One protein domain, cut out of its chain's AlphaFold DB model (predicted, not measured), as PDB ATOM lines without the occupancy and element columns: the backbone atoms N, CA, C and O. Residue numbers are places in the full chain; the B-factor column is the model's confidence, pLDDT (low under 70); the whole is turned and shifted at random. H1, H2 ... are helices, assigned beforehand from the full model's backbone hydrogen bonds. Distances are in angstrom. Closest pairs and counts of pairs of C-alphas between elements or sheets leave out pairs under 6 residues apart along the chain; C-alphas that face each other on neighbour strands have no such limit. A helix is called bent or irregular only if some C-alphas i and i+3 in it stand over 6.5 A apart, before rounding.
ATOM      1  N   SER A   6     310.287 265.486 181.976       55.34
ATOM      2  CA  SER A   6     309.279 264.630 181.329       55.34
ATOM      3  C   SER A   6     307.896 264.668 181.994       55.34
ATOM      4  O   SER A   6     306.883 264.550 181.312       55.34
ATOM      5  N   VAL A   7     307.838 264.796 183.320       64.25
ATOM      6  CA  VAL A   7     306.582 264.901 184.079       64.25
ATOM      7  C   VAL A   7     306.000 266.303 183.925       64.25
ATOM      8  O   VAL A   7     304.790 266.437 183.761       64.25
ATOM      9  N   GLN A   8     306.853 267.330 183.910       65.62
ATOM     10  CA  GLN A   8     306.436 268.714 183.699       65.62
ATOM     11  C   GLN A   8     305.746 268.893 182.338       65.62
ATOM     12  O   GLN A   8     304.633 269.408 182.284       65.62
ATOM     13  N   HIS A   9     306.314 268.329 181.269       62.94
ATOM     14  CA  HIS A   9     305.690 268.339 179.940       62.94
ATOM     15  C   HIS A   9     304.308 267.669 179.893       62.94
ATOM     16  O   HIS A   9     303.429 268.119 179.158       62.94
ATOM     17  N   ILE A  10     304.090 266.609 180.679       61.94
ATOM     18  CA  ILE A  10     302.781 265.947 180.753       61.94
ATOM     19  C   ILE A  10     301.773 266.848 181.474       61.94
ATOM     20  O   ILE A  10     300.648 266.999 181.007       61.94
ATOM     21  N   VAL A  11     302.164 267.454 182.599       67.62
ATOM     22  CA  VAL A  11     301.297 268.348 183.386       67.62
ATOM     23  C   VAL A  11     300.884 269.582 182.573       67.62
ATOM     24  O   VAL A  11     299.709 269.966 182.588       67.62
ATOM     25  N   ASP A  12     301.819 270.153 181.816       67.56
ATOM     26  CA  ASP A  12     301.557 271.315 180.966       67.56
ATOM     27  C   ASP A  12     300.610 270.954 179.806       67.56
ATOM     28  O   ASP A  12     299.599 271.635 179.606       67.56
ATOM     29  N   GLY A  13     300.840 269.825 179.120       64.62
ATOM     30  CA  GLY A  13     299.941 269.340 178.062       64.62
ATOM     31  C   GLY A  13     298.519 269.063 178.568       64.62
ATOM     32  O   GLY A  13     297.531 269.548 178.023       64.62
ATOM     33  N   VAL A  14     298.383 268.404 179.724       62.88
ATOM     34  CA  VAL A  14     297.085 268.129 180.377       62.88
ATOM     35  C   VAL A  14     296.242 269.406 180.548       62.88
ATOM     36  O   VAL A  14     295.016 269.358 180.398       62.88
ATOM     37  N   THR A  15     296.873 270.541 180.852       66.25
ATOM     38  CA  THR A  15     296.198 271.834 181.053       66.25
ATOM     39  C   THR A  15     295.791 272.477 179.725       66.25
ATOM     40  O   THR A  15     294.684 273.013 179.591       66.25
ATOM     41  N   HIS A  16     296.658 272.388 178.719       67.62
ATOM     42  CA  HIS A  16     296.402 272.896 177.373       67.62
ATOM     43  C   HIS A  16     295.303 272.098 176.659       67.62
ATOM     44  O   HIS A  16     294.443 272.678 175.992       67.62
ATOM     45  N   LEU A  17     295.239 270.784 176.866       66.06
ATOM     46  CA  LEU A  17     294.180 269.946 176.317       66.06
ATOM     47  C   LEU A  17     292.787 270.379 176.802       66.06
ATOM     48  O   LEU A  17     291.850 270.499 176.011       66.06
ATOM     49  N   GLU A  18     292.642 270.668 178.098       65.44
ATOM     50  CA  GLU A  18     291.359 271.101 178.663       65.44
ATOM     51  C   GLU A  18     290.888 272.448 178.123       65.44
ATOM     52  O   GLU A  18     289.692 272.637 177.879       65.44
ATOM     53  N   SER A  19     291.809 273.401 177.965       66.06
ATOM     54  CA  SER A  19     291.479 274.728 177.444       66.06
ATOM     55  C   SER A  19     291.046 274.647 175.977       66.06
ATOM     56  O   SER A  19     290.060 275.287 175.590       66.06
ATOM     57  N   ASN A  20     291.690 273.785 175.187       65.00
ATOM     58  CA  ASN A  20     291.323 273.542 173.798       65.00
ATOM     59  C   ASN A  20     289.952 272.861 173.665       65.00
ATOM     60  O   ASN A  20     289.122 273.346 172.897       65.00
ATOM     61  N   ILE A  21     289.655 271.823 174.459       65.62
ATOM     62  CA  ILE A  21     288.330 271.167 174.463       65.62
ATOM     63  C   ILE A  21     287.228 272.178 174.820       65.62
ATOM     64  O   ILE A  21     286.203 272.268 174.136       65.62
ATOM     65  N   LYS A  22     287.446 272.999 175.859       65.69
ATOM     66  CA  LYS A  22     286.501 274.055 176.269       65.69
ATOM     67  C   LYS A  22     286.289 275.100 175.173       65.69
ATOM     68  O   LYS A  22     285.162 275.559 174.986       65.69
ATOM     69  N   THR A  23     287.348 275.470 174.455       64.19
ATOM     70  CA  THR A  23     287.287 276.440 173.355       64.19
ATOM     71  C   THR A  23     286.538 275.859 172.164       64.19
ATOM     72  O   THR A  23     285.598 276.477 171.683       64.19
ATOM     73  N   GLN A  24     286.843 274.633 171.744       61.62
ATOM     74  CA  GLN A  24     286.163 273.970 170.626       61.62
ATOM     75  C   GLN A  24     284.667 273.760 170.886       61.62
ATOM     76  O   GLN A  24     283.854 273.965 169.986       61.62
ATOM     77  N   LYS A  25     284.285 273.462 172.137       61.19
ATOM     78  CA  LYS A  25     282.878 273.405 172.565       61.19
ATOM     79  C   LYS A  25     282.138 274.738 172.380       61.19
ATOM     80  O   LYS A  25     280.931 274.725 172.173       61.19
ATOM     81  N   ARG A  26     282.834 275.882 172.437       59.53
ATOM     82  CA  ARG A  26     282.243 277.210 172.180       59.53
ATOM     83  C   ARG A  26     282.069 277.521 170.691       59.53
ATOM     84  O   ARG A  26     281.237 278.359 170.371       59.53
ATOM     85  N   VAL A  27     282.843 276.890 169.806       53.00
ATOM     86  CA  VAL A  27     282.919 277.260 168.378       53.00
ATOM     87  C   VAL A  27     282.128 276.295 167.472       53.00
ATOM     88  O   VAL A  27     282.106 276.480 166.263       53.00
ATOM     89  N   SER A  28     281.441 275.284 168.023       54.72
ATOM     90  CA  SER A  28     280.628 274.304 167.264       54.72
ATOM     91  C   SER A  28     281.351 273.684 166.054       54.72
ATOM     92  O   SER A  28     280.743 273.397 165.026       54.72
ATOM     93  N   LEU A  29     282.667 273.487 166.164       50.59
ATOM     94  CA  LEU A  29     283.482 272.863 165.123       50.59
ATOM     95  C   LEU A  29     283.217 271.347 165.065       50.59
ATOM     96  O   LEU A  29     282.969 270.718 166.097       50.59
ATOM     97  N   SER A  30     283.292 270.760 163.866       51.97
ATOM     98  CA  SER A  30     283.059 269.327 163.649       51.97
ATOM     99  C   SER A  30     284.042 268.474 164.472       51.97
ATOM    100  O   SER A  30     285.236 268.771 164.557       51.97
ATOM    101  N   SER A  31     283.553 267.407 165.117       55.06
ATOM    102  CA  SER A  31     284.345 266.616 166.076       55.06
ATOM    103  C   SER A  31     285.631 266.019 165.485       55.06
ATOM    104  O   SER A  31     286.574 265.770 166.224       55.06
ATOM    105  N   HIS A  32     285.708 265.816 164.168       47.34
ATOM    106  CA  HIS A  32     286.828 265.129 163.516       47.34
ATOM    107  C   HIS A  32     288.042 266.039 163.255       47.34
ATOM    108  O   HIS A  32     289.177 265.625 163.490       47.34
ATOM    109  N   GLU A  33     287.824 267.286 162.829       51.50
ATOM    110  CA  GLU A  33     288.906 268.249 162.544       51.50
ATOM    111  C   GLU A  33     289.563 268.768 163.833       51.50
ATOM    112  O   GLU A  33     290.762 269.052 163.887       51.50
ATOM    113  N   ASN A  34     288.771 268.830 164.902       54.84
ATOM    114  CA  ASN A  34     289.186 269.225 166.241       54.84
ATOM    115  C   ASN A  34     290.126 268.216 166.895       54.84
ATOM    116  O   ASN A  34     291.131 268.607 167.484       54.84
ATOM    117  N   ILE A  35     289.809 266.926 166.766       55.09
ATOM    118  CA  ILE A  35     290.609 265.837 167.319       55.09
ATOM    119  C   ILE A  35     291.991 265.828 166.661       55.09
ATOM    120  O   ILE A  35     292.987 265.830 167.368       55.09
ATOM    121  N   GLN A  36     292.098 265.940 165.334       52.66
ATOM    122  CA  GLN A  36     293.411 265.971 164.670       52.66
ATOM    123  C   GLN A  36     294.282 267.170 165.090       52.66
ATOM    124  O   GLN A  36     295.488 267.009 165.258       52.66
ATOM    125  N   LYS A  37     293.688 268.351 165.325       54.84
ATOM    126  CA  LYS A  37     294.417 269.522 165.850       54.84
ATOM    127  C   LYS A  37     294.803 269.386 167.326       54.84
ATOM    128  O   LYS A  37     295.860 269.875 167.700       54.84
ATOM    129  N   LEU A  38     293.981 268.726 168.147       55.00
ATOM    130  CA  LEU A  38     294.292 268.421 169.551       55.00
ATOM    131  C   LEU A  38     295.429 267.392 169.667       55.00
ATOM    132  O   LEU A  38     296.305 267.510 170.514       55.00
ATOM    133  N   LEU A  39     295.395 266.376 168.803       56.56
ATOM    134  CA  LEU A  39     296.315 265.238 168.804       56.56
ATOM    135  C   LEU A  39     297.653 265.539 168.112       56.56
ATOM    136  O   LEU A  39     298.626 264.831 168.342       56.56
ATOM    137  N   GLY A  40     297.715 266.560 167.252       54.34
ATOM    138  CA  GLY A  40     298.919 266.903 166.488       54.34
ATOM    139  C   GLY A  40     300.018 267.616 167.283       54.34
ATOM    140  O   GLY A  40     301.092 267.842 166.734       54.34
ATOM    141  N   VAL A  41     299.759 267.996 168.541       53.56
ATOM    142  CA  VAL A  41     300.642 268.881 169.326       53.56
ATOM    143  C   VAL A  41     301.061 268.267 170.669       53.56
ATOM    144  O   VAL A  41     302.008 268.752 171.283       53.56
ATOM    145  N   GLU A  42     300.414 267.188 171.122       56.50
ATOM    146  CA  GLU A  42     300.630 266.643 172.466       56.50
ATOM    147  C   GLU A  42     301.117 265.195 172.462       56.50
ATOM    148  O   GLU A  42     300.647 264.344 171.710       56.50
ATOM    149  N   ASP A  43     302.077 264.913 173.341       69.38
ATOM    150  CA  ASP A  43     302.563 263.570 173.629       69.38
ATOM    151  C   ASP A  43     301.390 262.639 173.979       69.38
ATOM    152  O   ASP A  43     300.601 262.933 174.880       69.38
ATOM    153  N   ASN A  44     301.300 261.480 173.315       70.25
ATOM    154  CA  ASN A  44     300.245 260.485 173.540       70.25
ATOM    155  C   ASN A  44     300.047 260.128 175.030       70.25
ATOM    156  O   ASN A  44     298.936 259.783 175.435       70.25
ATOM    157  N   ARG A  45     301.090 260.244 175.868       81.81
ATOM    158  CA  ARG A  45     301.021 260.068 177.333       81.81
ATOM    159  C   ARG A  45     299.993 260.980 177.997       81.81
ATOM    160  O   ARG A  45     299.286 260.526 178.895       81.81
ATOM    161  N   VAL A  46     299.852 262.218 177.531       78.69
ATOM    162  CA  VAL A  46     298.854 263.169 178.040       78.69
ATOM    163  C   VAL A  46     297.435 262.663 177.785       78.69
ATOM    164  O   VAL A  46     296.585 262.693 178.676       78.69
ATOM    165  N   LEU A  47     297.192 262.117 176.592       81.81
ATOM    166  CA  LEU A  47     295.889 261.576 176.212       81.81
ATOM    167  C   LEU A  47     295.522 260.349 177.045       81.81
ATOM    168  O   LEU A  47     294.378 260.228 177.478       81.81
ATOM    169  N   TYR A  48     296.490 259.467 177.320       87.19
ATOM    170  CA  TYR A  48     296.270 258.317 178.198       87.19
ATOM    171  C   TYR A  48     295.887 258.754 179.619       87.19
ATOM    172  O   TYR A  48     294.921 258.230 180.172       87.19
ATOM    173  N   VAL A  49     296.586 259.744 180.191       87.69
ATOM    174  CA  VAL A  49     296.264 260.284 181.525       87.69
ATOM    175  C   VAL A  49     294.861 260.895 181.544       87.69
ATOM    176  O   VAL A  49     294.076 260.616 182.449       87.69
ATOM    177  N   LYS A  50     294.503 261.672 180.518       85.69
ATOM    178  CA  LYS A  50     293.175 262.293 180.411       85.69
ATOM    179  C   LYS A  50     292.048 261.289 180.203       85.69
ATOM    180  O   LYS A  50     290.969 261.468 180.763       85.69
ATOM    181  N   LEU A  51     292.285 260.224 179.439       91.12
ATOM    182  CA  LEU A  51     291.328 259.128 179.312       91.12
ATOM    183  C   LEU A  51     291.133 258.387 180.633       91.12
ATOM    184  O   LEU A  51     289.994 258.080 180.979       91.12
ATOM    185  N   ALA A  52     292.211 258.122 181.374       93.12
ATOM    186  CA  ALA A  52     292.130 257.454 182.669       93.12
ATOM    187  C   ALA A  52     291.337 258.288 183.689       93.12
ATOM    188  O   ALA A  52     290.425 257.762 184.330       93.12
ATOM    189  N   ASP A  53     291.625 259.591 183.780       93.12
ATOM    190  CA  ASP A  53     290.869 260.526 184.621       93.12
ATOM    191  C   ASP A  53     289.387 260.568 184.221       93.12
ATOM    192  O   ASP A  53     288.495 260.425 185.060       93.12
ATOM    193  N   ARG A  54     289.093 260.673 182.916       95.50
ATOM    194  CA  ARG A  54     287.705 260.695 182.450       95.50
ATOM    195  C   ARG A  54     286.969 259.391 182.742       95.50
ATOM    196  O   ARG A  54     285.812 259.444 183.155       95.50
ATOM    197  N   LEU A  55     287.612 258.242 182.546       97.56
ATOM    198  CA  LEU A  55     287.024 256.940 182.853       97.56
ATOM    199  C   LEU A  55     286.684 256.827 184.340       97.56
ATOM    200  O   LEU A  55     285.584 256.401 184.685       97.56
ATOM    201  N   HIS A  56     287.586 257.272 185.215       96.31
ATOM    202  CA  HIS A  56     287.312 257.342 186.646       96.31
ATOM    203  C   HIS A  56     286.111 258.250 186.953       96.31
ATOM    204  O   HIS A  56     285.194 257.823 187.649       96.31
ATOM    205  N   ASN A  57     286.071 259.453 186.372       95.31
ATOM    206  CA  ASN A  57     284.962 260.395 186.548       95.31
ATOM    207  C   ASN A  57     283.612 259.813 186.096       95.31
ATOM    208  O   ASN A  57     282.593 260.057 186.735       95.31
ATOM    209  N   MET A  58     283.586 259.030 185.013       97.81
ATOM    210  CA  MET A  58     282.366 258.351 184.566       97.81
ATOM    211  C   MET A  58     281.939 257.229 185.514       97.81
ATOM    212  O   MET A  58     280.746 257.068 185.755       97.81
ATOM    213  N   ARG A  59     282.890 256.495 186.106       97.75
ATOM    214  CA  ARG A  59     282.610 255.463 187.121       97.75
ATOM    215  C   ARG A  59     282.074 256.040 188.433       97.75
ATOM    216  O   ARG A  59     281.368 255.344 189.152       97.75
ATOM    217  N   THR A  60     282.402 257.291 188.760       96.94
ATOM    218  CA  THR A  60     282.005 257.960 190.016       96.94
ATOM    219  C   THR A  60     280.985 259.085 189.813       96.94
ATOM    220  O   THR A  60     280.727 259.874 190.724       96.94
ATOM    221  N   ILE A  61     280.357 259.150 188.634       95.31
ATOM    222  CA  ILE A  61     279.508 260.268 188.198       95.31
ATOM    223  C   ILE A  61     278.309 260.546 189.116       95.31
ATOM    224  O   ILE A  61     277.854 261.687 189.218       95.31
ATOM    225  N   GLU A  62     277.829 259.529 189.831       91.69
ATOM    226  CA  GLU A  62     276.726 259.638 190.793       91.69
ATOM    227  C   GLU A  62     277.072 260.505 192.009       91.69
ATOM    228  O   GLU A  62     276.178 261.065 192.639       91.69
ATOM    229  N   GLY A  63     278.364 260.709 192.292       91.06
ATOM    230  CA  GLY A  63     278.830 261.640 193.320       91.06
ATOM    231  C   GLY A  63     278.561 263.117 192.995       91.06
ATOM    232  O   GLY A  63     278.721 263.983 193.855       91.06
ATOM    233  N   HIS A  64     278.146 263.451 191.767       91.19
ATOM    234  CA  HIS A  64     277.717 264.804 191.426       91.19
ATOM    235  C   HIS A  64     276.251 265.050 191.800       91.19
ATOM    236  O   HIS A  64     275.351 264.381 191.308       91.19
ATOM    237  N   GLN A  65     276.005 266.115 192.567       85.81
ATOM    238  CA  GLN A  65     274.683 266.457 193.118       85.81
ATOM    239  C   GLN A  65     273.602 266.813 192.082       85.81
ATOM    240  O   GLN A  65     272.419 266.803 192.402       85.81
ATOM    241  N   SER A  66     273.980 267.170 190.852       94.81
ATOM    242  CA  SER A  66     273.043 267.639 189.826       94.81
ATOM    243  C   SER A  66     273.038 266.711 188.620       94.81
ATOM    244  O   SER A  66     274.074 266.537 187.972       94.81
ATOM    245  N   LEU A  67     271.853 266.213 188.253       94.44
ATOM    246  CA  LEU A  67     271.656 265.420 187.038       94.44
ATOM    247  C   LEU A  67     272.073 266.193 185.777       94.44
ATOM    248  O   LEU A  67     272.676 265.622 184.875       94.44
ATOM    249  N   ALA A  68     271.849 267.510 185.736       94.75
ATOM    250  CA  ALA A  68     272.291 268.349 184.622       94.75
ATOM    251  C   ALA A  68     273.824 268.345 184.470       94.75
ATOM    252  O   ALA A  68     274.344 268.283 183.355       94.75
ATOM    253  N   LYS A  69     274.564 268.359 185.589       93.50
ATOM    254  CA  LYS A  69     276.030 268.248 185.568       93.50
ATOM    255  C   LYS A  69     276.475 266.864 185.094       93.50
ATOM    256  O   LYS A  69     277.397 266.787 184.287       93.50
ATOM    257  N   GLN A  70     275.812 265.803 185.556       96.19
ATOM    258  CA  GLN A  70     276.089 264.433 185.114       96.19
ATOM    259  C   GLN A  70     275.878 264.289 183.598       96.19
ATOM    260  O   GLN A  70     276.794 263.871 182.890       96.19
ATOM    261  N   LYS A  71     274.727 264.736 183.075       95.69
ATOM    262  CA  LYS A  71     274.414 264.691 181.636       95.69
ATOM    263  C   LYS A  71     275.431 265.463 180.796       95.69
ATOM    264  O   LYS A  71     275.944 264.926 179.822       95.69
ATOM    265  N   LYS A  72     275.839 266.660 181.234       93.62
ATOM    266  CA  LYS A  72     276.883 267.443 180.551       93.62
ATOM    267  C   LYS A  72     278.227 266.706 180.456       93.62
ATOM    268  O   LYS A  72     278.916 266.831 179.444       93.62
ATOM    269  N   ILE A  73     278.622 265.984 181.506       94.00
ATOM    270  CA  ILE A  73     279.862 265.191 181.516       94.00
ATOM    271  C   ILE A  73     279.729 263.976 180.588       94.00
ATOM    272  O   ILE A  73     280.667 263.667 179.851       94.00
ATOM    273  N   ALA A  74     278.569 263.319 180.576       96.25
ATOM    274  CA  ALA A  74     278.291 262.204 179.676       96.25
ATOM    275  C   ALA A  74     278.308 262.629 178.193       96.25
ATOM    276  O   ALA A  74     278.945 261.969 177.375       96.25
ATOM    277  N   GLU A  75     277.706 263.773 177.849       94.06
ATOM    278  CA  GLU A  75     277.773 264.357 176.498       94.06
ATOM    279  C   GLU A  75     279.219 264.617 176.061       94.06
ATOM    280  O   GLU A  75     279.628 264.225 174.969       94.06
ATOM    281  N   GLU A  76     280.021 265.240 176.930       90.81
ATOM    282  CA  GLU A  76     281.436 265.506 176.653       90.81
ATOM    283  C   GLU A  76     282.232 264.205 176.466       90.81
ATOM    284  O   GLU A  76     283.087 264.110 175.584       90.81
ATOM    285  N   THR A  77     281.914 263.181 177.259       95.12
ATOM    286  CA  THR A  77     282.530 261.853 177.163       95.12
ATOM    287  C   THR A  77     282.297 261.227 175.794       95.12
ATOM    288  O   THR A  77     283.254 260.785 175.156       95.12
ATOM    289  N   LEU A  78     281.055 261.241 175.306       94.06
ATOM    290  CA  LEU A  78     280.716 260.714 173.984       94.06
ATOM    291  C   LEU A  78     281.332 261.547 172.855       94.06
ATOM    292  O   LEU A  78     281.815 260.984 171.874       94.06
ATOM    293  N   GLN A  79     281.328 262.874 172.990       88.00
ATOM    294  CA  GLN A  79     281.779 263.775 171.932       88.00
ATOM    295  C   GLN A  79     283.302 263.770 171.745       88.00
ATOM    296  O   GLN A  79     283.765 263.890 170.611       88.00
ATOM    297  N   PHE A  80     284.078 263.643 172.828       84.88
ATOM    298  CA  PHE A  80     285.536 263.811 172.785       84.88
ATOM    299  C   PHE A  80     286.297 262.555 173.209       84.88
ATOM    300  O   PHE A  80     287.185 262.098 172.493       84.88
ATOM    301  N   PHE A  81     285.952 261.960 174.349       90.06
ATOM    302  CA  PHE A  81     286.778 260.911 174.951       90.06
ATOM    303  C   PHE A  81     286.582 259.540 174.294       90.06
ATOM    304  O   PHE A  81     287.562 258.825 174.097       90.06
ATOM    305  N   VAL A  82     285.362 259.195 173.875       92.75
ATOM    306  CA  VAL A  82     285.105 257.969 173.094       92.75
ATOM    307  C   VAL A  82     285.890 257.977 171.768       92.75
ATOM    308  O   VAL A  82     286.614 257.015 171.506       92.75
ATOM    309  N   PRO A  83     285.859 259.054 170.952       87.81
ATOM    310  CA  PRO A  83     286.714 259.162 169.770       87.81
ATOM    311  C   PRO A  83     288.221 259.068 170.050       87.81
ATOM    312  O   PRO A  83     288.933 258.423 169.281       87.81
ATOM    313  N   ILE A  84     288.716 259.664 171.143       86.25
ATOM    314  CA  ILE A  84     290.140 259.578 171.519       86.25
ATOM    315  C   ILE A  84     290.513 258.135 171.892       86.25
ATOM    316  O   ILE A  84     291.531 257.627 171.421       86.25
ATOM    317  N   ALA A  85     289.682 257.436 172.674       91.44
ATOM    318  CA  ALA A  85     289.904 256.028 173.009       91.44
ATOM    319  C   ALA A  85     289.941 255.144 171.750       91.44
ATOM    320  O   ALA A  85     290.827 254.296 171.619       91.44
ATOM    321  N   ARG A  86     289.041 255.397 170.791       89.44
ATOM    322  CA  ARG A  86     289.022 254.718 169.487       89.44
ATOM    323  C   ARG A  86     290.292 254.985 168.682       89.44
ATOM    324  O   ARG A  86     290.875 254.049 168.138       89.44
ATOM    325  N   TYR A  87     290.740 256.239 168.628       85.81
ATOM    326  CA  TYR A  87     291.971 256.632 167.935       85.81
ATOM    327  C   TYR A  87     293.204 255.920 168.509       85.81
ATOM    328  O   TYR A  87     294.014 255.377 167.758       85.81
ATOM    329  N   LEU A  88     293.296 255.831 169.838       87.69
ATOM    330  CA  LEU A  88     294.362 255.109 170.541       87.69
ATOM    331  C   LEU A  88     294.174 253.580 170.532       87.69
ATOM    332  O   LEU A  88     294.971 252.860 171.130       87.69
ATOM    333  N   LYS A  89     293.137 253.070 169.851       92.00
ATOM    334  CA  LYS A  89     292.786 251.643 169.751       92.00
ATOM    335  C   LYS A  89     292.523 250.975 171.111       92.00
ATOM    336  O   LYS A  89     292.705 249.768 171.265       92.00
ATOM    337  N   LEU A  90     292.037 251.736 172.091       94.19
ATOM    338  CA  LEU A  90     291.701 251.270 173.439       94.19
ATOM    339  C   LEU A  90     290.241 250.798 173.510       94.19
ATOM    340  O   LEU A  90     289.426 251.371 174.234       94.19
ATOM    341  N   GLN A  91     289.900 249.745 172.764       95.75
ATOM    342  CA  GLN A  91     288.515 249.260 172.649       95.75
ATOM    343  C   GLN A  91     287.797 248.995 173.989       95.75
ATOM    344  O   GLN A  91     286.612 249.320 174.077       95.75
ATOM    345  N   PRO A  92     288.439 248.429 175.035       97.62
ATOM    346  CA  PRO A  92     287.763 248.232 176.318       97.62
ATOM    347  C   PRO A  92     287.328 249.555 176.961       97.62
ATOM    348  O   PRO A  92     286.193 249.675 177.411       97.62
ATOM    349  N   ILE A  93     288.205 250.564 176.930       96.81
ATOM    350  CA  ILE A  93     287.937 251.898 177.487       96.81
ATOM    351  C   ILE A  93     286.872 252.615 176.657       96.81
ATOM    352  O   ILE A  93     285.963 253.216 177.219       96.81
ATOM    353  N   GLU A  94     286.957 252.530 175.326       96.62
ATOM    354  CA  GLU A  94     285.955 253.091 174.415       96.62
ATOM    355  C   GLU A  94     284.546 252.583 174.754       96.62
ATOM    356  O   GLU A  94     283.631 253.387 174.943       96.62
ATOM    357  N   LYS A  95     284.387 251.258 174.874       98.06
ATOM    358  CA  LYS A  95     283.100 250.623 175.184       98.06
ATOM    359  C   LYS A  95     282.577 251.032 176.556       98.06
ATOM    360  O   LYS A  95     281.402 251.365 176.674       98.06
ATOM    361  N   GLU A  96     283.437 251.031 177.570       98.38
ATOM    362  CA  GLU A  96     283.038 251.375 178.935       98.38
ATOM    363  C   GLU A  96     282.615 252.846 179.056       98.38
ATOM    364  O   GLU A  96     281.552 253.139 179.602       98.38
ATOM    365  N   LEU A  97     283.389 253.774 178.479       98.25
ATOM    366  CA  LEU A  97     283.022 255.193 178.425       98.25
ATOM    367  C   LEU A  97     281.684 255.401 177.713       98.25
ATOM    368  O   LEU A  97     280.859 256.191 178.174       98.25
ATOM    369  N   GLN A  98     281.469 254.701 176.596       98.06
ATOM    370  CA  GLN A  98     280.232 254.808 175.833       98.06
ATOM    371  C   GLN A  98     279.032 254.283 176.625       98.06
ATOM    372  O   GLN A  98     278.010 254.963 176.688       98.06
ATOM    373  N   GLN A  99     279.172 253.129 177.278       98.44
ATOM    374  CA  GLN A  99     278.120 252.550 178.109       98.44
ATOM    375  C   GLN A  99     277.750 253.471 179.279       98.44
ATOM    376  O   GLN A  99     276.589 253.867 179.392       98.44
ATOM    377  N   LEU A 100     278.728 253.877 180.098       98.00
ATOM    378  CA  LEU A 100     278.488 254.729 181.270       98.00
ATOM    379  C   LEU A 100     277.849 256.067 180.878       98.00
ATOM    380  O   LEU A 100     276.960 256.570 181.563       98.00
ATOM    381  N   ALA A 101     278.278 256.657 179.759       97.50
ATOM    382  CA  ALA A 101     277.709 257.913 179.291       97.50
ATOM    383  C   ALA A 101     276.263 257.743 178.812       97.50
ATOM    384  O   ALA A 101     275.401 258.539 179.183       97.50
ATOM    385  N   SER A 102     275.971 256.694 178.038       97.44
ATOM    386  CA  SER A 102     274.603 256.386 177.613       97.44
ATOM    387  C   SER A 102     273.673 256.131 178.802       97.44
ATOM    388  O   SER A 102     272.562 256.658 178.821       97.44
ATOM    389  N   GLU A 103     274.127 255.396 179.819       96.88
ATOM    390  CA  GLU A 103     273.360 255.159 181.047       96.88
ATOM    391  C   GLU A 103     272.987 256.472 181.749       96.88
ATOM    392  O   GLU A 103     271.825 256.674 182.099       96.88
ATOM    393  N   VAL A 104     273.934 257.405 181.891       96.88
ATOM    394  CA  VAL A 104     273.691 258.719 182.514       96.88
ATOM    395  C   VAL A 104     272.698 259.568 181.719       96.88
ATOM    396  O   VAL A 104     271.845 260.231 182.313       96.88
ATOM    397  N   LEU A 105     272.782 259.565 180.386       96.00
ATOM    398  CA  LEU A 105     271.881 260.360 179.543       96.00
ATOM    399  C   LEU A 105     270.434 259.859 179.587       96.00
ATOM    400  O   LEU A 105     269.513 260.670 179.489       96.00
ATOM    401  N   ASN A 106     270.245 258.561 179.820       95.00
ATOM    402  CA  ASN A 106     268.933 257.926 179.921       95.00
ATOM    403  C   ASN A 106     268.266 258.084 181.301       95.00
ATOM    404  O   ASN A 106     267.096 257.731 181.453       95.00
ATOM    405  N   LYS A 107     268.967 258.618 182.313       89.12
ATOM    406  CA  LYS A 107     268.373 258.896 183.632       89.12
ATOM    407  C   LYS A 107     267.280 259.976 183.501       89.12
ATOM    408  O   LYS A 107     267.526 261.036 182.910       89.12
TER     409      LYS A 107
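Overview. This is residues 6 to 107 of the 108 residues of an uncharacterized protein of Amoebophilaceae bacterium (UniProt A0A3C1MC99). The longest helix, H1, folds back into the short H2 as a helical hairpin, and this hairpin packs on a three-helix bundle made of H3, H4 and H5. The bundle runs up and down, each helix against the one before it; H4 and H5 are side by side, H3 is more tilted, and H1 crosses H3 near the beginning of H3. The printed part has 102 residues, with five named helices in the order H1, H2, H3, H4, H5 and no named strand; the class is all helix. The whole is compact, with a radius of gyration of the C-alphas of 13.5 A and spans of 39 by 28 by 25 A.

Arrangement. Begin at H1, residues 6 to 27. With residues 10 to 14 alone it touches H3, residues 44 to 59, at a steep tilt of 65 degrees; look at Ile 10 and Val 46, their closest C-alphas, 5.5 A apart. With residues 17 to 24 alone it only just touches H2, residues 31 to 39, with 3 pairs of C-alphas within 8 A, the closest being Leu 17 and Leu 38 at 6.9 A; this hairpin has a shallow tilt of 23 degrees. H2 touches H4, residues 67 to 87, where the C-alphas of Ser 31 and Gln 79 come closest, 7.0 A. H3 and H4 form a hairpin at 35.4 degrees, only just steep, with the C-alphas of Leu 51 and Phe 81 closest at 6.5 A. H5, residues 91 to 105, touches H4 opposite ways at a shallow tilt of 20 degrees, a hairpin whose closest C-alphas, Ala 74 and Ala 101, are 4.3 A apart. H1 and H4 are near each other; H5 is apart from H1 and H2. Every O i to N i+4 pair is within hydrogen-bond range in H2, H3 and H5, against 16 of 18 in H1 and 15 of 17 in H4.

Along the chain. Find C-alpha 6 at (309.279, 264.630, 181.329); from there H1 runs 32.0 A to C-alpha 27. H2 measures 12.4 A and H3 22.8 A. H4 starts at C-alpha 67, (271.656, 265.420, 187.038), and runs 29.2 A, with a kink of 34 degrees near residue 77; it is irregular, but only just, C-alphas 79 and 82 being 6.8 A apart. H5 covers 21.2 A and ends at C-alpha 105, (271.881, 260.360, 179.543).

Size, cuts and confidence. The two C-alphas farthest apart, those of Ser 6 and Lys 107, are 41.4 A apart. The printed part has no cut, and no link is long. In the B-factor column, residues 6 to 43 are under 70; the mean pLDDT of the printed part is 80.4.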